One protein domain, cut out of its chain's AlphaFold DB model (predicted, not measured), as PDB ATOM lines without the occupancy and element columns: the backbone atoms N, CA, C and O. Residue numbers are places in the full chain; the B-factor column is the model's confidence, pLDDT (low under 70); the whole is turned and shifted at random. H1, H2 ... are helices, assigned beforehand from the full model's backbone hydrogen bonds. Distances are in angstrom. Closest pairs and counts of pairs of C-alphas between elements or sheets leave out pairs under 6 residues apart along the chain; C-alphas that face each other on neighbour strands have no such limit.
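This is residues 320 to 465 of the 763 residues of an uncharacterized protein of Alteromonas genovensis (UniProt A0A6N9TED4). Four long helices, H1 to H4, make an up-and-down bundle, each running against the one before; H5 packs on H1 and H2, and short H6 lies past one end. The 146 printed residues include six named helices, H1 to H6 in order, and no named strand: all helix. The whole is compact, radius of gyration of the C-alphas 15.9 A, spanning 49 by 29 by 26 A.

H1, residues 323 to 347, touches H4, residues 408 to 429, opposite ways at a shallow tilt of 28 degrees; the closest C-alphas, of Ala 332 and Ala 421, are 5.0 A apart. H2, residues 350 to 367, and H3, residues 373 to 396, touch as a helical hairpin, closest at the C-alphas of Ser 354 and Phe 387, 5.5 A. H5, residues 436 to 457, touches H2, closest at the C-alphas of Gly 356 and Thr 443, 5.7 A. H6, residues 460 to 465, meets H5 only through their link. Every O i to N i+4 pair is within hydrogen-bond range in H2, H3 and H5; 19 of 21 are in H1, 15 of 18 in H4, 1 of 2 in H6.

H1, 35.7 A long, begins at C-alpha 323 (46.171, 39.765, -27.022). H6 ends at C-alpha 465 (51.355, -0.751, -39.376).

The printed part has no cut. The link H3 to H4 is long, 11 residues. Mean pLDDT is 51 in H6.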
ATOM      1  N   ASN A 320      39.555  44.953 -22.744       45.03
ATOM      2  CA  ASN A 320      40.715  44.347 -23.373       45.03
ATOM      3  C   ASN A 320      40.977  43.011 -22.681       45.03
ATOM      4  O   ASN A 320      41.712  42.933 -21.695       45.03
ATOM      5  N   MET A 321      40.415  41.930 -23.215       52.94
ATOM      6  CA  MET A 321      41.115  40.659 -23.134       52.94
ATOM      7  C   MET A 321      42.411  40.865 -23.925       52.94
ATOM      8  O   MET A 321      42.383  40.912 -25.153       52.94
ATOM      9  N   SER A 322      43.520  41.126 -23.221       64.19
ATOM     10  CA  SER A 322      44.795  41.450 -23.860       64.19
ATOM     11  C   SER A 322      45.156  40.349 -24.857       64.19
ATOM     12  O   SER A 322      44.955  39.166 -24.583       64.19
ATOM     13  N   PHE A 323      45.690  40.722 -26.020       67.25
ATOM     14  CA  PHE A 323      46.171  39.765 -27.022       67.25
ATOM     15  C   PHE A 323      47.087  38.694 -26.394       67.25
ATOM     16  O   PHE A 323      46.968  37.510 -26.691       67.25
ATOM     17  N   SER A 324      47.906  39.100 -25.415       68.94
ATOM     18  CA  SER A 324      48.731  38.215 -24.583       68.94
ATOM     19  C   SER A 324      47.931  37.140 -23.826       68.94
ATOM     20  O   SER A 324      48.364  35.992 -23.783       68.94
ATOM     21  N   LEU A 325      46.746  37.455 -23.286       70.12
ATOM     22  CA  LEU A 325      45.889  36.473 -22.609       70.12
ATOM     23  C   LEU A 325      45.331  35.427 -23.588       70.12
ATOM     24  O   LEU A 325      45.190  34.260 -23.230       70.12
ATOM     25  N   VAL A 326      45.020  35.829 -24.823       68.06
ATOM     26  CA  VAL A 326      44.519  34.916 -25.865       68.06
ATOM     27  C   VAL A 326      45.619  33.981 -26.337       68.06
ATOM     28  O   VAL A 326      45.410  32.770 -26.362       68.06
ATOM     29  N   VAL A 327      46.793  34.533 -26.650       74.19
ATOM     30  CA  VAL A 327      47.975  33.750 -27.028       74.19
ATOM     31  C   VAL A 327      48.358  32.795 -25.898       74.19
ATOM     32  O   VAL A 327      48.561  31.611 -26.147       74.19
ATOM     33  N   GLY A 328      48.357  33.260 -24.644       77.38
ATOM     34  CA  GLY A 328      48.613  32.415 -23.477       77.38
ATOM     35  C   GLY A 328      47.593  31.284 -23.317       77.38
ATOM     36  O   GLY A 328      47.971  30.149 -23.046       77.38
ATOM     37  N   ASN A 329      46.305  31.556 -23.543       76.88
ATOM     38  CA  ASN A 329      45.251  30.541 -23.475       76.88
ATOM     39  C   ASN A 329      45.356  29.519 -24.624       76.88
ATOM     40  O   ASN A 329      45.152  28.330 -24.400       76.88
ATOM     41  N   LEU A 330      45.713  29.960 -25.836       78.56
ATOM     42  CA  LEU A 330      45.966  29.074 -26.977       78.56
ATOM     43  C   LEU A 330      47.167  28.158 -26.709       78.56
ATOM     44  O   LEU A 330      47.051  26.945 -26.861       78.56
ATOM     45  N   LEU A 331      48.291  28.725 -26.260       81.69
ATOM     46  CA  LEU A 331      49.492  27.964 -25.908       81.69
ATOM     47  C   LEU A 331      49.222  26.964 -24.781       81.69
ATOM     48  O   LEU A 331      49.681  25.830 -24.860       81.69
ATOM     49  N   ALA A 332      48.433  27.345 -23.771       83.69
ATOM     50  CA  ALA A 332      48.053  26.443 -22.689       83.69
ATOM     51  C   ALA A 332      47.229  25.245 -23.189       83.69
ATOM     52  O   ALA A 332      47.471  24.121 -22.757       83.69
ATOM     53  N   TYR A 333      46.292  25.456 -24.122       83.62
ATOM     54  CA  TYR A 333      45.532  24.360 -24.728       83.62
ATOM     55  C   TYR A 333      46.382  23.480 -25.645       83.62
ATOM     56  O   TYR A 333      46.255  22.261 -25.580       83.62
ATOM     57  N   LEU A 334      47.266  24.065 -26.459       83.25
ATOM     58  CA  LEU A 334      48.192  23.297 -27.298       83.25
ATOM     59  C   LEU A 334      49.127  22.432 -26.445       83.25
ATOM     60  O   LEU A 334      49.296  21.249 -26.731       83.25
ATOM     61  N   LEU A 335      49.670  23.000 -25.364       85.69
ATOM     62  CA  LEU A 335      50.496  22.270 -24.407       85.69
ATOM     63  C   LEU A 335      49.701  21.156 -23.720       85.69
ATOM     64  O   LEU A 335      50.210  20.046 -23.586       85.69
ATOM     65  N   LEU A 336      48.457  21.422 -23.308       86.06
ATOM     66  CA  LEU A 336      47.587  20.410 -22.707       86.06
ATOM     67  C   LEU A 336      47.366  19.237 -23.667       86.06
ATOM     68  O   LEU A 336      47.608  18.096 -23.297       86.06
ATOM     69  N   VAL A 337      46.958  19.514 -24.905       83.00
ATOM     70  CA  VAL A 337      46.684  18.475 -25.906       83.00
ATOM     71  C   VAL A 337      47.944  17.660 -26.213       83.00
ATOM     72  O   VAL A 337      47.896  16.434 -26.167       83.00
ATOM     73  N   TYR A 338      49.082  18.322 -26.445       84.69
ATOM     74  CA  TYR A 338      50.357  17.644 -26.703       84.69
ATOM     75  C   TYR A 338      50.813  16.783 -25.519       84.69
ATOM     76  O   TYR A 338      51.240  15.646 -25.700       84.69
ATOM     77  N   SER A 339      50.711  17.310 -24.297       84.38
ATOM     78  CA  SER A 339      51.158  16.603 -23.094       84.38
ATOM     79  C   SER A 339      50.293  15.387 -22.761       84.38
ATOM     80  O   SER A 339      50.831  14.346 -22.390       84.38
ATOM     81  N   VAL A 340      48.975  15.480 -22.959       85.88
ATOM     82  CA  VAL A 340      48.058  14.339 -22.813       85.88
ATOM     83  C   VAL A 340      48.326  13.287 -23.889       85.88
ATOM     84  O   VAL A 340      48.390  12.105 -23.566       85.88
ATOM     85  N   TYR A 341      48.563  13.699 -25.138       84.31
ATOM     86  CA  TYR A 341      48.951  12.782 -26.212       84.31
ATOM     87  C   TYR A 341      50.265  12.042 -25.908       84.31
ATOM     88  O   TYR A 341      50.343  10.826 -26.071       84.31
ATOM     89  N   ALA A 342      51.287  12.746 -25.413       83.38
ATOM     90  CA  ALA A 342      52.543  12.114 -25.012       83.38
ATOM     91  C   ALA A 342      52.332  11.095 -23.877       83.38
ATOM     92  O   ALA A 342      52.921  10.018 -23.893       83.38
ATOM     93  N   LEU A 343      51.459  11.406 -22.914       85.31
ATOM     94  CA  LEU A 343      51.144  10.515 -21.796       85.31
ATOM     95  C   LEU A 343      50.322   9.283 -22.215       85.31
ATOM     96  O   LEU A 343      50.495   8.204 -21.639       85.31
ATOM     97  N   HIS A 344      49.471   9.422 -23.235       84.19
ATOM     98  CA  HIS A 344      48.687   8.321 -23.792       84.19
ATOM     99  C   HIS A 344      49.573   7.164 -24.270       84.19
ATOM    100  O   HIS A 344      49.212   6.006 -24.089       84.19
ATOM    101  N   GLN A 345      50.757   7.439 -24.828       78.56
ATOM    102  CA  GLN A 345      51.672   6.387 -25.295       78.56
ATOM    103  C   GLN A 345      52.081   5.405 -24.186       78.56
ATOM    104  O   GLN A 345      52.444   4.269 -24.475       78.56
ATOM    105  N   TYR A 346      51.997   5.829 -22.922       79.88
ATOM    106  CA  TYR A 346      52.350   5.015 -21.761       79.88
ATOM    107  C   TYR A 346      51.130   4.431 -21.043       79.88
ATOM    108  O   TYR A 346      51.184   3.321 -20.523       79.88
ATOM    109  N   THR A 347      50.029   5.177 -20.990       78.25
ATOM    110  CA  THR A 347      48.881   4.881 -20.110       78.25
ATOM    111  C   THR A 347      47.578   4.630 -20.872       78.25
ATOM    112  O   THR A 347      46.544   4.324 -20.280       78.25
ATOM    113  N   GLY A 348      47.610   4.723 -22.202       78.38
ATOM    114  CA  GLY A 348      46.443   4.597 -23.066       78.38
ATOM    115  C   GLY A 348      45.367   5.638 -22.754       78.38
ATOM    116  O   GLY A 348      45.652   6.724 -22.252       78.38
ATOM    117  N   TYR A 349      44.106   5.275 -23.009       79.38
ATOM    118  CA  TYR A 349      42.947   6.172 -22.877       79.38
ATOM    119  C   TYR A 349      42.674   6.689 -21.447       79.38
ATOM    120  O   TYR A 349      41.851   7.589 -21.247       79.38
ATOM    121  N   TYR A 350      43.346   6.134 -20.430       82.88
ATOM    122  CA  TYR A 350      43.269   6.639 -19.058       82.88
ATOM    123  C   TYR A 350      43.918   8.025 -18.915       82.88
ATOM    124  O   TYR A 350      43.459   8.810 -18.075       82.88
ATOM    125  N   ALA A 351      44.900   8.374 -19.758       85.88
ATOM    126  CA  ALA A 351      45.481   9.719 -19.805       85.88
ATOM    127  C   ALA A 351      44.417  10.779 -20.115       85.88
ATOM    128  O   ALA A 351      44.305  11.781 -19.409       85.88
ATOM    129  N   GLU A 352      43.597  10.554 -21.138       86.25
ATOM    130  CA  GLU A 352      42.581  11.496 -21.600       86.25
ATOM    131  C   GLU A 352      41.448  11.644 -20.589       86.25
ATOM    132  O   GLU A 352      41.016  12.763 -20.299       86.25
ATOM    133  N   LEU A 353      40.977  10.525 -20.027       85.88
ATOM    134  CA  LEU A 353      39.908  10.533 -19.026       85.88
ATOM    135  C   LEU A 353      40.353  11.242 -17.743       85.88
ATOM    136  O   LEU A 353      39.643  12.118 -17.236       85.88
ATOM    137  N   SER A 354      41.546  10.912 -17.240       89.00
ATOM    138  CA  SER A 354      42.103  11.548 -16.042       89.00
ATOM    139  C   SER A 354      42.426  13.029 -16.279       89.00
ATOM    140  O   SER A 354      42.144  13.858 -15.408       89.00
ATOM    141  N   ALA A 355      42.920  13.403 -17.465       88.38
ATOM    142  CA  ALA A 355      43.143  14.798 -17.842       88.38
ATOM    143  C   ALA A 355      41.832  15.590 -17.952       88.38
ATOM    144  O   ALA A 355      41.773  16.740 -17.512       88.38
ATOM    145  N   GLY A 356      40.761  14.989 -18.483       86.50
ATOM    146  CA  GLY A 356      39.428  15.598 -18.526       86.50
ATOM    147  C   GLY A 356      38.834  15.829 -17.132       86.50
ATOM    148  O   GLY A 356      38.262  16.892 -16.856       86.50
ATOM    149  N   LEU A 357      39.017  14.868 -16.219       88.56
ATOM    150  CA  LEU A 357      38.635  15.014 -14.813       88.56
ATOM    151  C   LEU A 357      39.414  16.163 -14.155       88.56
ATOM    152  O   LEU A 357      38.806  17.060 -13.564       88.56
ATOM    153  N   LEU A 358      40.742  16.174 -14.310       89.81
ATOM    154  CA  LEU A 358      41.603  17.211 -13.746       89.81
ATOM    155  C   LEU A 358      41.260  18.591 -14.318       89.81
ATOM    156  O   LEU A 358      41.073  19.527 -13.546       89.81
ATOM    157  N   TYR A 359      41.048  18.708 -15.633       89.38
ATOM    158  CA  TYR A 359      40.572  19.936 -16.276       89.38
ATOM    159  C   TYR A 359      39.287  20.456 -15.621       89.38
ATOM    160  O   TYR A 359      39.186  21.635 -15.273       89.38
ATOM    161  N   THR A 360      38.314  19.567 -15.403       86.81
ATOM    162  CA  THR A 360      37.026  19.921 -14.798       86.81
ATOM    163  C   THR A 360      37.208  20.457 -13.381       86.81
ATOM    164  O   THR A 360      36.665  21.516 -13.053       86.81
ATOM    165  N   ILE A 361      38.022  19.778 -12.566       87.75
ATOM    166  CA  ILE A 361      38.366  20.207 -11.204       87.75
ATOM    167  C   ILE A 361      39.071  21.571 -11.235       87.75
ATOM    168  O   ILE A 361      38.666  22.491 -10.520       87.75
ATOM    169  N   THR A 362      40.080  21.736 -12.094       87.38
ATOM    170  CA  THR A 362      40.864  22.968 -12.235       87.38
ATOM    171  C   THR A 362      39.980  24.161 -12.588       87.38
ATOM    172  O   THR A 362      40.042  25.201 -11.923       87.38
ATOM    173  N   ILE A 363      39.121  24.031 -13.602       86.56
ATOM    174  CA  ILE A 363      38.264  25.137 -14.035       86.56
ATOM    175  C   ILE A 363      37.161  25.418 -13.009       86.56
ATOM    176  O   ILE A 363      36.939  26.591 -12.690       86.56
ATOM    177  N   ALA A 364      36.532  24.391 -12.425       85.75
ATOM    178  CA  ALA A 364      35.525  24.571 -11.380       85.75
ATOM    179  C   ALA A 364      36.096  25.329 -10.171       85.75
ATOM    180  O   ALA A 364      35.569  26.378  -9.790       85.75
ATOM    181  N   LEU A 365      37.232  24.882  -9.625       87.00
ATOM    182  CA  LEU A 365      37.904  25.558  -8.509       87.00
ATOM    183  C   LEU A 365      38.340  26.982  -8.875       87.00
ATOM    184  O   LEU A 365      38.261  27.891  -8.039       87.00
ATOM    185  N   SER A 366      38.766  27.216 -10.122       84.12
ATOM    186  CA  SER A 366      39.148  28.558 -10.572       84.12
ATOM    187  C   SER A 366      37.966  29.540 -10.514       84.12
ATOM    188  O   SER A 366      38.150  30.670 -10.060       84.12
ATOM    189  N   GLN A 367      36.750  29.094 -10.854       83.44
ATOM    190  CA  GLN A 367      35.563  29.942 -11.036       83.44
ATOM    191  C   GLN A 367      34.653  30.048  -9.796       83.44
ATOM    192  O   GLN A 367      33.894  31.014  -9.673       83.44
ATOM    193  N   VAL A 368      34.724  29.105  -8.848       84.12
ATOM    194  CA  VAL A 368      33.934  29.159  -7.604       84.12
ATOM    195  C   VAL A 368      34.448  30.284  -6.698       84.12
ATOM    196  O   VAL A 368      35.584  30.254  -6.223       84.12
ATOM    197  N   ARG A 369      33.622  31.310  -6.452       80.19
ATOM    198  CA  ARG A 369      34.014  32.494  -5.657       80.19
ATOM    199  C   ARG A 369      33.947  32.292  -4.140       80.19
ATOM    200  O   ARG A 369      34.621  33.021  -3.427       80.19
ATOM    201  N   SER A 370      33.172  31.321  -3.657       81.94
ATOM    202  CA  SER A 370      32.959  31.067  -2.223       81.94
ATOM    203  C   SER A 370      34.164  30.450  -1.502       81.94
ATOM    204  O   SER A 370      34.207  30.451  -0.278       81.94
ATOM    205  N   ILE A 371      35.143  29.926  -2.244       83.62
ATOM    206  CA  ILE A 371      36.298  29.204  -1.699       83.62
ATOM    207  C   ILE A 371      37.529  30.123  -1.709       83.62
ATOM    208  O   ILE A 371      37.803  30.795  -2.708       83.62
ATOM    209  N   ASN A 372      38.297  30.151  -0.615       88.75
ATOM    210  CA  ASN A 372      39.540  30.926  -0.539       88.75
ATOM    211  C   ASN A 372      40.662  30.308  -1.407       88.75
ATOM    212  O   ASN A 372      40.590  29.155  -1.833       88.75
ATOM    213  N   LEU A 373      41.719  31.074  -1.699       85.62
ATOM    214  CA  LEU A 373      42.796  30.603  -2.583       85.62
ATOM    215  C   LEU A 373      43.513  29.356  -2.036       85.62
ATOM    216  O   LEU A 373      43.858  28.480  -2.818       85.62
ATOM    217  N   VAL A 374      43.702  29.259  -0.718       87.25
ATOM    218  CA  VAL A 374      44.400  28.130  -0.080       87.25
ATOM    219  C   VAL A 374      43.642  26.821  -0.304       87.25
ATOM    220  O   VAL A 374      44.221  25.859  -0.799       87.25
ATOM    221  N   MET A 375      42.331  26.801  -0.052       87.44
ATOM    222  CA  MET A 375      41.495  25.621  -0.291       87.44
ATOM    223  C   MET A 375      41.413  25.258  -1.779       87.44
ATOM    224  O   MET A 375      41.375  24.077  -2.116       87.44
ATOM    225  N   LYS A 376      41.451  26.248  -2.685       87.56
ATOM    226  CA  LYS A 376      41.555  25.988  -4.133       87.56
ATOM    227  C   LYS A 376      42.861  25.282  -4.494       87.56
ATOM    228  O   LYS A 376      42.831  24.332  -5.270       87.56
ATOM    229  N   LEU A 377      43.988  25.731  -3.939       87.75
ATOM    230  CA  LEU A 377      45.294  25.111  -4.177       87.75
ATOM    231  C   LEU A 377      45.347  23.687  -3.610       87.75
ATOM    232  O   LEU A 377      45.794  22.790  -4.314       87.75
ATOM    233  N   ILE A 378      44.810  23.458  -2.405       88.94
ATOM    234  CA  ILE A 378      44.686  22.111  -1.818       88.94
ATOM    235  C   ILE A 378      43.856  21.200  -2.732       88.94
ATOM    236  O   ILE A 378      44.291  20.097  -3.055       88.94
ATOM    237  N   GLY A 379      42.700  21.672  -3.211       88.31
ATOM    238  CA  GLY A 379      41.859  20.912  -4.139       88.31
ATOM    239  C   GLY A 379      42.567  20.562  -5.453       88.31
ATOM    240  O   GLY A 379      42.433  19.439  -5.935       88.31
ATOM    241  N   MET A 380      43.367  21.480  -6.012       88.44
ATOM    242  CA  MET A 380      44.176  21.180  -7.200       88.44
ATOM    243  C   MET A 380      45.290  20.166  -6.920       88.44
ATOM    244  O   MET A 380      45.531  19.310  -7.763       88.44
ATOM    245  N   ILE A 381      45.952  20.242  -5.760       90.50
ATOM    246  CA  ILE A 381      46.985  19.273  -5.364       90.50
ATOM    247  C   ILE A 381      46.370  17.877  -5.238       90.50
ATOM    248  O   ILE A 381      46.907  16.932  -5.804       90.50
ATOM    249  N   ILE A 382      45.216  17.749  -4.574       91.19
ATOM    250  CA  ILE A 382      44.487  16.475  -4.463       91.19
ATOM    251  C   ILE A 382      44.105  15.951  -5.853       91.19
ATOM    252  O   ILE A 382      44.343  14.782  -6.155       91.19
ATOM    253  N   GLY A 383      43.563  16.816  -6.717       89.12
ATOM    254  CA  GLY A 383      43.230  16.452  -8.096       89.12
ATOM    255  C   GLY A 383      44.447  15.960  -8.885       89.12
ATOM    256  O   GLY A 383      44.351  14.967  -9.603       89.12
ATOM    257  N   TYR A 384      45.601  16.610  -8.717       90.00
ATOM    258  CA  TYR A 384      46.844  16.213  -9.373       90.00
ATOM    259  C   TYR A 384      47.411  14.898  -8.827       90.00
ATOM    260  O   TYR A 384      47.861  14.070  -9.611       90.00
ATOM    261  N   ILE A 385      47.342  14.663  -7.513       91.00
ATOM    262  CA  ILE A 385      47.723  13.374  -6.913       91.00
ATOM    263  C   ILE A 385      46.861  12.250  -7.497       91.00
ATOM    264  O   ILE A 385      47.395  11.211  -7.875       91.00
ATOM    265  N   GLY A 386      45.549  12.471  -7.638       90.38
ATOM    266  CA  GLY A 386      44.648  11.518  -8.289       90.38
ATOM    267  C   GLY A 386      45.010  11.269  -9.756       90.38
ATOM    268  O   GLY A 386      45.107  10.119 -10.172       90.38
ATOM    269  N   PHE A 387      45.272  12.330 -10.526       91.00
ATOM    270  CA  PHE A 387      45.739  12.228 -11.915       91.00
ATOM    271  C   PHE A 387      47.043  11.427 -12.024       91.00
ATOM    272  O   PHE A 387      47.135  10.508 -12.834       91.00
ATOM    273  N   PHE A 388      48.031  11.737 -11.186       91.00
ATOM    274  CA  PHE A 388      49.309  11.035 -11.152       91.00
ATOM    275  C   PHE A 388      49.127   9.555 -10.800       91.00
ATOM    276  O   PHE A 388      49.644   8.693 -11.506       91.00
ATOM    277  N   TYR A 389      48.336   9.257  -9.765       90.94
ATOM    278  CA  TYR A 389      48.055   7.888  -9.340       90.94
ATOM    279  C   TYR A 389      47.388   7.061 -10.443       90.94
ATOM    280  O   TYR A 389      47.878   5.979 -10.744       90.94
ATOM    281  N   ILE A 390      46.336   7.581 -11.093       89.56
ATOM    282  CA  ILE A 390      45.633   6.873 -12.180       89.56
ATOM    283  C   ILE A 390      46.595   6.526 -13.320       89.56
ATOM    284  O   ILE A 390      46.566   5.413 -13.832       89.56
ATOM    285  N   ASN A 391      47.456   7.466 -13.715       89.12
ATOM    286  CA  ASN A 391      48.392   7.250 -14.817       89.12
ATOM    287  C   ASN A 391      49.511   6.266 -14.443       89.12
ATOM    288  O   ASN A 391      49.860   5.406 -15.246       89.12
ATOM    289  N   VAL A 392      50.047   6.336 -13.222       88.62
ATOM    290  CA  VAL A 392      51.059   5.375 -12.749       88.62
ATOM    291  C   VAL A 392      50.468   3.973 -12.585       88.62
ATOM    292  O   VAL A 392      51.083   3.002 -13.017       88.62
ATOM    293  N   ASP A 393      49.271   3.857 -12.009       87.88
ATOM    294  CA  ASP A 393      48.569   2.578 -11.870       87.88
ATOM    295  C   ASP A 393      48.248   1.969 -13.239       87.88
ATOM    296  O   ASP A 393      48.569   0.809 -13.497       87.88
ATOM    297  N   SER A 394      47.718   2.781 -14.156       85.00
ATOM    298  CA  SER A 394      47.426   2.346 -15.519       85.00
ATOM    299  C   SER A 394      48.672   1.905 -16.280       85.00
ATOM    300  O   SER A 394      48.558   1.004 -17.103       85.00
ATOM    301  N   PHE A 395      49.831   2.531 -16.055       83.88
ATOM    302  CA  PHE A 395      51.096   2.100 -16.656       83.88
ATOM    303  C   PHE A 395      51.537   0.743 -16.094       83.88
ATOM    304  O   PHE A 395      51.833  -0.167 -16.862       83.88
ATOM    305  N   ASN A 396      51.517   0.579 -14.767       84.25
ATOM    306  CA  ASN A 396      51.953  -0.655 -14.104       84.25
ATOM    307  C   ASN A 396      51.050  -1.857 -14.415       84.25
ATOM    308  O   ASN A 396      51.538  -2.979 -14.520       84.25
ATOM    309  N   ASN A 397      49.747  -1.619 -14.568       80.38
ATOM    310  CA  ASN A 397      48.748  -2.641 -14.885       80.38
ATOM    311  C   ASN A 397      48.415  -2.691 -16.389       80.38
ATOM    312  O   ASN A 397      47.414  -3.298 -16.783       80.38
ATOM    313  N   SER A 398      49.207  -2.025 -17.237       69.06
ATOM    314  CA  SER A 398      48.931  -1.941 -18.669       69.06
ATOM    315  C   SER A 398      49.103  -3.300 -19.337       69.06
ATOM    316  O   SER A 398      50.154  -3.926 -19.249       69.06
ATOM    317  N   GLN A 399      48.088  -3.729 -20.085       65.94
ATOM    318  CA  GLN A 399      48.205  -4.868 -21.005       65.94
ATOM    319  C   GLN A 399      48.785  -4.464 -22.371       65.94
ATOM    320  O   GLN A 399      49.022  -5.320 -23.219       65.94
ATOM    321  N   TRP A 400      48.972  -3.161 -22.604       60.44
ATOM    322  CA  TRP A 400      49.279  -2.589 -23.918       60.44
ATOM    323  C   TRP A 400      50.709  -2.061 -24.035       60.44
ATOM    324  O   TRP A 400      51.172  -1.816 -25.147       60.44
ATOM    325  N   VAL A 401      51.392  -1.861 -22.906       65.31
ATOM    326  CA  VAL A 401      52.750  -1.313 -22.836       65.31
ATOM    327  C   VAL A 401      53.605  -2.262 -22.014       65.31
ATOM    328  O   VAL A 401      53.267  -2.571 -20.875       65.31
ATOM    329  N   ASP A 402      54.719  -2.714 -22.587       68.25
ATOM    330  CA  ASP A 402      55.690  -3.512 -21.849       68.25
ATOM    331  C   ASP A 402      56.464  -2.603 -20.886       68.25
ATOM    332  O   ASP A 402      57.363  -1.851 -21.280       68.25
ATOM    333  N   VAL A 403      56.093  -2.683 -19.608       71.94
ATOM    334  CA  VAL A 403      56.660  -1.908 -18.497       71.94
ATOM    335  C   VAL A 403      58.187  -2.038 -18.425       71.94
ATOM    336  O   VAL A 403      58.859  -1.110 -17.980       71.94
ATOM    337  N   SER A 404      58.756  -3.150 -18.904       71.50
ATOM    338  CA  SER A 404      60.205  -3.385 -18.884       71.50
ATOM    339  C   SER A 404      60.984  -2.564 -19.921       71.50
ATOM    340  O   SER A 404      62.181  -2.332 -19.752       71.50
ATOM    341  N   THR A 405      60.310  -2.085 -20.971       72.88
ATOM    342  CA  THR A 405      60.934  -1.372 -22.102       72.88
ATOM    343  C   THR A 405      60.915   0.150 -21.957       72.88
ATOM    344  O   THR A 405      61.644   0.853 -22.659       72.88
ATOM    345  N   VAL A 406      60.110   0.677 -21.032       75.81
ATOM    346  CA  VAL A 406      59.896   2.115 -20.849       75.81
ATOM    347  C   VAL A 406      60.526   2.580 -19.540       75.81
ATOM    348  O   VAL A 406      60.246   2.047 -18.469       75.81
ATOM    349  N   SER A 407      61.354   3.628 -19.598       82.19
ATOM    350  CA  SER A 407      61.949   4.205 -18.393       82.19
ATOM    351  C   SER A 407      60.895   4.900 -17.525       82.19
ATOM    352  O   SER A 407      60.117   5.739 -17.983       82.19
ATOM    353  N   THR A 408      60.904   4.612 -16.223       80.12
ATOM    354  CA  THR A 408      60.001   5.245 -15.242       80.12
ATOM    355  C   THR A 408      60.172   6.766 -15.178       80.12
ATOM    356  O   THR A 408      59.218   7.496 -14.910       80.12
ATOM    357  N   SER A 409      61.366   7.275 -15.498       82.50
ATOM    358  CA  SER A 409      61.637   8.709 -15.614       82.50
ATOM    359  C   SER A 409      60.874   9.373 -16.765       82.50
ATOM    360  O   SER A 409      60.410  10.501 -16.594       82.50
ATOM    361  N   ALA A 410      60.684   8.692 -17.900       82.38
ATOM    362  CA  ALA A 410      59.911   9.225 -19.023       82.38
ATOM    363  C   ALA A 410      58.431   9.413 -18.653       82.38
ATOM    364  O   ALA A 410      57.858  10.463 -18.950       82.38
ATOM    365  N   LEU A 411      57.840   8.460 -17.920       83.62
ATOM    366  CA  LEU A 411      56.469   8.568 -17.408       83.62
ATOM    367  C   LEU A 411      56.309   9.760 -16.450       83.62
ATOM    368  O   LEU A 411      55.371  10.550 -16.580       83.62
ATOM    369  N   TYR A 412      57.231   9.936 -15.500       86.12
ATOM    370  CA  TYR A 412      57.169  11.065 -14.564       86.12
ATOM    371  C   TYR A 412      57.313  12.416 -15.268       86.12
ATOM    372  O   TYR A 412      56.582  13.355 -14.950       86.12
ATOM    373  N   ILE A 413      58.181  12.511 -16.278       84.56
ATOM    374  CA  ILE A 413      58.271  13.711 -17.116       84.56
ATOM    375  C   ILE A 413      56.938  13.937 -17.842       84.56
ATOM    376  O   ILE A 413      56.372  15.026 -17.730       84.56
ATOM    377  N   ALA A 414      56.381  12.914 -18.497       84.38
ATOM    378  CA  ALA A 414      55.117  13.016 -19.228       84.38
ATOM    379  C   ALA A 414      53.935  13.439 -18.335       84.38
ATOM    380  O   ALA A 414      53.130  14.269 -18.749       84.38
ATOM    381  N   THR A 415      53.856  12.956 -17.091       85.00
ATOM    382  CA  THR A 415      52.812  13.373 -16.126       85.00
ATOM    383  C   THR A 415      52.990  14.802 -15.599       85.00
ATOM    384  O   THR A 415      52.007  15.434 -15.210       85.00
ATOM    385  N   SER A 416      54.212  15.348 -15.628       85.00
ATOM    386  CA  SER A 416      54.511  16.703 -15.146       85.00
ATOM    387  C   SER A 416      54.188  17.819 -16.151       85.00
ATOM    388  O   SER A 416      53.840  18.926 -15.742       85.00
ATOM    389  N   LEU A 417      54.234  17.560 -17.465       83.25
ATOM    390  CA  LEU A 417      53.905  18.569 -18.485       83.25
ATOM    391  C   LEU A 417      52.446  19.080 -18.398       83.25
ATOM    392  O   LEU A 417      52.252  20.302 -18.435       83.25
ATOM    393  N   PRO A 418      51.419  18.218 -18.231       83.62
ATOM    394  CA  PRO A 418      50.037  18.659 -18.054       83.62
ATOM    395  C   PRO A 418      49.855  19.590 -16.848       83.62
ATOM    396  O   PRO A 418      49.026  20.498 -16.902       83.62
ATOM    397  N   LEU A 419      50.656  19.440 -15.782       84.38
ATOM    398  CA  LEU A 419      50.604  20.319 -14.605       84.38
ATOM    399  C   LEU A 419      50.848  21.786 -14.982       84.38
ATOM    400  O   LEU A 419      50.143  22.677 -14.499       84.38
ATOM    401  N   ILE A 420      51.810  22.048 -15.869       85.50
ATOM    402  CA  ILE A 420      52.128  23.402 -16.347       85.50
ATOM    403  C   ILE A 420      50.934  23.976 -17.123       85.50
ATOM    404  O   ILE A 420      50.547  25.131 -16.924       85.50
ATOM    405  N   ALA A 421      50.291  23.158 -17.959       86.06
ATOM    406  CA  ALA A 421      49.105  23.571 -18.700       86.06
ATOM    407  C   ALA A 421      47.914  23.866 -17.767       86.06
ATOM    408  O   ALA A 421      47.297  24.930 -17.869       86.06
ATOM    409  N   PHE A 422      47.619  22.979 -16.810       86.31
ATOM    410  CA  PHE A 422      46.513  23.152 -15.862       86.31
ATOM    411  C   PHE A 422      46.710  24.352 -14.938       86.31
ATOM    412  O   PHE A 422      45.772  25.124 -14.723       86.31
ATOM    413  N   THR A 423      47.923  24.561 -14.425       86.00
ATOM    414  CA  THR A 423      48.239  25.735 -13.597       86.00
ATOM    415  C   THR A 423      48.095  27.033 -14.392       86.00
ATOM    416  O   THR A 423      47.483  27.985 -13.902       86.00
ATOM    417  N   THR A 424      48.545  27.055 -15.649       84.69
ATOM    418  CA  THR A 424      48.356  28.201 -16.553       84.69
ATOM    419  C   THR A 424      46.869  28.483 -16.796       84.69
ATOM    420  O   THR A 424      46.416  29.622 -16.635       84.69
ATOM    421  N   LEU A 425      46.072  27.452 -17.097       83.62
ATOM    422  CA  LEU A 425      44.622  27.575 -17.289       83.62
ATOM    423  C   LEU A 425      43.906  28.054 -16.020       83.62
ATOM    424  O   LEU A 425      43.036  28.923 -16.109       83.62
ATOM    425  N   PHE A 426      44.294  27.554 -14.842       84.62
ATOM    426  CA  PHE A 426      43.759  28.006 -13.557       84.62
ATOM    427  C   PHE A 426      43.967  29.509 -13.367       84.62
ATOM    428  O   PHE A 426      43.020  30.226 -13.037       84.62
ATOM    429  N   VAL A 427      45.186  30.001 -13.611       84.88
ATOM    430  CA  VAL A 427      45.530  31.422 -13.462       84.88
ATOM    431  C   VAL A 427      44.725  32.283 -14.435       84.88
ATOM    432  O   VAL A 427      44.117  33.269 -14.009       84.88
ATOM    433  N   ILE A 428      44.650  31.882 -15.709       79.06
ATOM    434  CA  ILE A 428      43.909  32.609 -16.754       79.06
ATOM    435  C   ILE A 428      42.402  32.653 -16.441       79.06
ATOM    436  O   ILE A 428      41.752  33.684 -16.629       79.06
ATOM    437  N   LYS A 429      41.826  31.548 -15.953       80.56
ATOM    438  CA  LYS A 429      40.370  31.381 -15.781       80.56
ATOM    439  C   LYS A 429      39.857  31.740 -14.383       80.56
ATOM    440  O   LYS A 429      38.642  31.806 -14.196       80.56
ATOM    441  N   ARG A 430      40.740  32.081 -13.435       78.69
ATOM    442  CA  ARG A 430      40.426  32.407 -12.025       78.69
ATOM    443  C   ARG A 430      39.366  33.496 -11.819       78.69
ATOM    444  O   ARG A 430      38.737  33.556 -10.766       78.69
ATOM    445  N   ARG A 431      39.191  34.401 -12.785       69.94
ATOM    446  CA  ARG A 431      38.193  35.490 -12.721       69.94
ATOM    447  C   ARG A 431      36.912  35.197 -13.514       69.94
ATOM    448  O   ARG A 431      36.052  36.069 -13.610       69.94
ATOM    449  N   GLY A 432      36.792  34.000 -14.086       69.19
ATOM    450  CA  GLY A 432      35.642  33.580 -14.880       69.19
ATOM    451  C   GLY A 432      34.362  33.405 -14.059       69.19
ATOM    452  O   GLY A 432      34.386  33.331 -12.831       69.19
ATOM    453  N   ILE A 433      33.234  33.340 -14.765       73.75
ATOM    454  CA  ILE A 433      31.928  32.988 -14.201       73.75
ATOM    455  C   ILE A 433      31.762  31.475 -14.324       73.75
ATOM    456  O   ILE A 433      32.031  30.919 -15.390       73.75
ATOM    457  N   PHE A 434      31.338  30.826 -13.238       75.69
ATOM    458  CA  PHE A 434      31.069  29.393 -13.246       75.69
ATOM    459  C   PHE A 434      29.774  29.095 -14.001       75.69
ATOM    460  O   PHE A 434      28.686  29.461 -13.563       75.69
ATOM    461  N   GLU A 435      29.904  28.403 -15.130       77.06
ATOM    462  CA  GLU A 435      28.789  27.909 -15.932       77.06
ATOM    463  C   GLU A 435      28.993  26.413 -16.182       77.06
ATOM    464  O   GLU A 435      29.720  26.022 -17.098       77.06
ATOM    465  N   LEU A 436      28.329  25.565 -15.389       77.06
ATOM    466  CA  LEU A 436      28.442  24.105 -15.497       77.06
ATOM    467  C   LEU A 436      28.274  23.571 -16.941       77.06
ATOM    468  O   LEU A 436      29.124  22.800 -17.379       77.06
ATOM    469  N   PRO A 437      27.270  23.996 -17.737       74.12
ATOM    470  CA  PRO A 437      27.100  23.501 -19.109       74.12
ATOM    471  C   PRO A 437      28.271  23.867 -20.024       74.12
ATOM    472  O   PRO A 437      28.653  23.104 -20.912       74.12
ATOM    473  N   ARG A 438      28.852  25.053 -19.815       76.62
ATOM    474  CA  ARG A 438      30.010  25.514 -20.575       76.62
ATOM    475  C   ARG A 438      31.246  24.706 -20.216       76.62
ATOM    476  O   ARG A 438      31.920  24.251 -21.133       76.62
ATOM    477  N   LEU A 439      31.485  24.504 -18.922       78.94
ATOM    478  CA  LEU A 439      32.571  23.668 -18.428       78.94
ATOM    479  C   LEU A 439      32.484  22.257 -19.016       78.94
ATOM    480  O   LEU A 439      33.437  21.810 -19.634       78.94
ATOM    481  N   VAL A 440      31.318  21.610 -18.928       76.00
ATOM    482  CA  VAL A 440      31.127  20.255 -19.469       76.00
ATOM    483  C   VAL A 440      31.400  20.198 -20.976       76.00
ATOM    484  O   VAL A 440      32.045  19.266 -21.446       76.00
ATOM    485  N   THR A 441      30.972  21.207 -21.738       75.25
ATOM    486  CA  THR A 441      31.248  21.254 -23.185       75.25
ATOM    487  C   THR A 441      32.735  21.416 -23.478       75.25
ATOM    488  O   THR A 441      33.255  20.724 -24.349       75.25
ATOM    489  N   GLU A 442      33.413  22.332 -22.778       77.75
ATOM    490  CA  GLU A 442      34.852  22.565 -22.942       77.75
ATOM    491  C   GLU A 442      35.637  21.292 -22.570       77.75
ATOM    492  O   GLU A 442      36.453  20.841 -23.372       77.75
ATOM    493  N   THR A 443      35.309  20.641 -21.445       80.88
ATOM    494  CA  THR A 443      35.915  19.364 -21.031       80.88
ATOM    495  C   THR A 443      35.721  18.279 -22.085       80.88
ATOM    496  O   THR A 443      36.698  17.681 -22.526       80.88
ATOM    497  N   ILE A 444      34.478  18.008 -22.498       80.31
ATOM    498  CA  ILE A 444      34.193  16.910 -23.431       80.31
ATOM    499  C   ILE A 444      34.852  17.175 -24.780       80.31
ATOM    500  O   ILE A 444      35.411  16.258 -25.367       80.31
ATOM    501  N   THR A 445      34.866  18.427 -25.243       79.00
ATOM    502  CA  THR A 445      35.593  18.789 -26.463       79.00
ATOM    503  C   THR A 445      37.073  18.439 -26.326       79.00
ATOM    504  O   THR A 445      37.598  17.736 -27.177       79.00
ATOM    505  N   LEU A 446      37.741  18.844 -25.243       80.44
ATOM    506  CA  LEU A 446      39.163  18.537 -25.037       80.44
ATOM    507  C   LEU A 446      39.440  17.034 -24.970       80.44
ATOM    508  O   LEU A 446      40.396  16.572 -25.588       80.44
ATOM    509  N   VAL A 447      38.589  16.278 -24.274       83.62
ATOM    510  CA  VAL A 447      38.698  14.815 -24.207       83.62
ATOM    511  C   VAL A 447      38.538  14.204 -25.598       83.62
ATOM    512  O   VAL A 447      39.365  13.394 -25.994       83.62
ATOM    513  N   LEU A 448      37.533  14.621 -26.371       83.19
ATOM    514  CA  LEU A 448      37.314  14.118 -27.730       83.19
ATOM    515  C   LEU A 448      38.473  14.457 -28.673       83.19
ATOM    516  O   LEU A 448      38.864  13.613 -29.472       83.19
ATOM    517  N   PHE A 449      39.046  15.657 -28.564       81.44
ATOM    518  CA  PHE A 449      40.256  16.032 -29.298       81.44
ATOM    519  C   PHE A 449      41.446  15.142 -28.920       81.44
ATOM    520  O   PHE A 449      42.158  14.689 -29.812       81.44
ATOM    521  N   GLY A 450      41.641  14.881 -27.623       79.88
ATOM    522  CA  GLY A 450      42.679  13.977 -27.125       79.88
ATOM    523  C   GLY A 450      42.502  12.561 -27.667       79.88
ATOM    524  O   GLY A 450      43.414  12.037 -28.296       79.88
ATOM    525  N   VAL A 451      41.295  12.001 -27.535       81.44
ATOM    526  CA  VAL A 451      40.945  10.664 -28.041       81.44
ATOM    527  C   VAL A 451      41.147  10.570 -29.551       81.44
ATOM    528  O   VAL A 451      41.679   9.575 -30.024       81.44
ATOM    529  N   LEU A 452      40.755  11.588 -30.321       78.31
ATOM    530  CA  LEU A 452      40.966  11.617 -31.769       78.31
ATOM    531  C   LEU A 452      42.439  11.657 -32.151       78.31
ATOM    532  O   LEU A 452      42.853  10.942 -33.060       78.31
ATOM    533  N   MET A 453      43.213  12.502 -31.475       77.94
ATOM    534  CA  MET A 453      44.647  12.608 -31.705       77.94
ATOM    535  C   MET A 453      45.333  11.281 -31.368       77.94
ATOM    536  O   MET A 453      46.082  10.752 -32.185       77.94
ATOM    537  N   ALA A 454      45.008  10.683 -30.226       75.94
ATOM    538  CA  ALA A 454      45.510   9.371 -29.852       75.94
ATOM    539  C   ALA A 454      45.077   8.275 -30.841       75.94
ATOM    540  O   ALA A 454      45.899   7.518 -31.351       75.94
ATOM    541  N   ALA A 455      43.800   8.222 -31.219       73.50
ATOM    542  CA  ALA A 455      43.310   7.248 -32.191       73.50
ATOM    543  C   ALA A 455      43.982   7.406 -33.565       73.50
ATOM    544  O   ALA A 455      44.242   6.404 -34.232       73.50
ATOM    545  N   ALA A 456      44.281   8.638 -33.986       68.19
ATOM    546  CA  ALA A 456      44.965   8.926 -35.241       68.19
ATOM    547  C   ALA A 456      46.457   8.546 -35.220       68.19
ATOM    548  O   ALA A 456      46.979   8.172 -36.271       68.19
ATOM    549  N   PHE A 457      47.128   8.616 -34.060       66.25
ATOM    550  CA  PHE A 457      48.596   8.562 -33.985       66.25
ATOM    551  C   PHE A 457      49.210   7.498 -33.042       66.25
ATOM    552  O   PHE A 457      50.403   7.245 -33.170       66.25
ATOM    553  N   SER A 458      48.463   6.838 -32.140       58.00
ATOM    554  CA  SER A 458      49.038   5.978 -31.073       58.00
ATOM    555  C   SER A 458      48.324   4.646 -30.753       58.00
ATOM    556  O   SER A 458      48.684   3.987 -29.783       58.00
ATOM    557  N   GLY A 459      47.334   4.190 -31.529       58.97
ATOM    558  CA  GLY A 459      46.663   2.900 -31.269       58.97
ATOM    559  C   GLY A 459      47.568   1.662 -31.456       58.97
ATOM    560  O   GLY A 459      48.455   1.668 -32.301       58.97
ATOM    561  N   ALA A 460      47.309   0.545 -30.760       51.06
ATOM    562  CA  ALA A 460      48.112  -0.694 -30.860       51.06
ATOM    563  C   ALA A 460      48.247  -1.250 -32.301       51.06
ATOM    564  O   ALA A 460      49.300  -1.744 -32.700       51.06
ATOM    565  N   ARG A 461      47.209  -1.091 -33.137       53.81
ATOM    566  CA  ARG A 461      47.272  -1.409 -34.580       53.81
ATOM    567  C   ARG A 461      48.093  -0.404 -35.399       53.81
ATOM    568  O   ARG A 461      48.419  -0.683 -36.549       53.81
ATOM    569  N   ILE A 462      48.370   0.786 -34.871       51.78
ATOM    570  CA  ILE A 462      49.247   1.785 -35.492       51.78
ATOM    571  C   ILE A 462      50.688   1.330 -35.401       51.78
ATOM    572  O   ILE A 462      51.308   1.318 -36.449       51.78
ATOM    573  N   ASN A 463      51.173   0.840 -34.260       50.84
ATOM    574  CA  ASN A 463      52.551   0.338 -34.161       50.84
ATOM    575  C   ASN A 463      52.826  -0.795 -35.166       50.84
ATOM    576  O   ASN A 463      53.753  -0.682 -35.960       50.84
ATOM    577  N   ILE A 464      51.926  -1.786 -35.258       49.06
ATOM    578  CA  ILE A 464      52.027  -2.901 -36.227       49.06
ATOM    579  C   ILE A 464      52.040  -2.418 -37.690       49.06
ATOM    580  O   ILE A 464      52.621  -3.062 -38.554       49.06
ATOM    581  N   ARG A 465      51.389  -1.288 -38.003       50.59
ATOM    582  CA  ARG A 465      51.355  -0.751 -39.376       50.59
ATOM    583  C   ARG A 465      52.254   0.461 -39.602       50.59
ATOM    584  O   ARG A 465      52.368   0.893 -40.736       50.59
TER     585      ARG A 465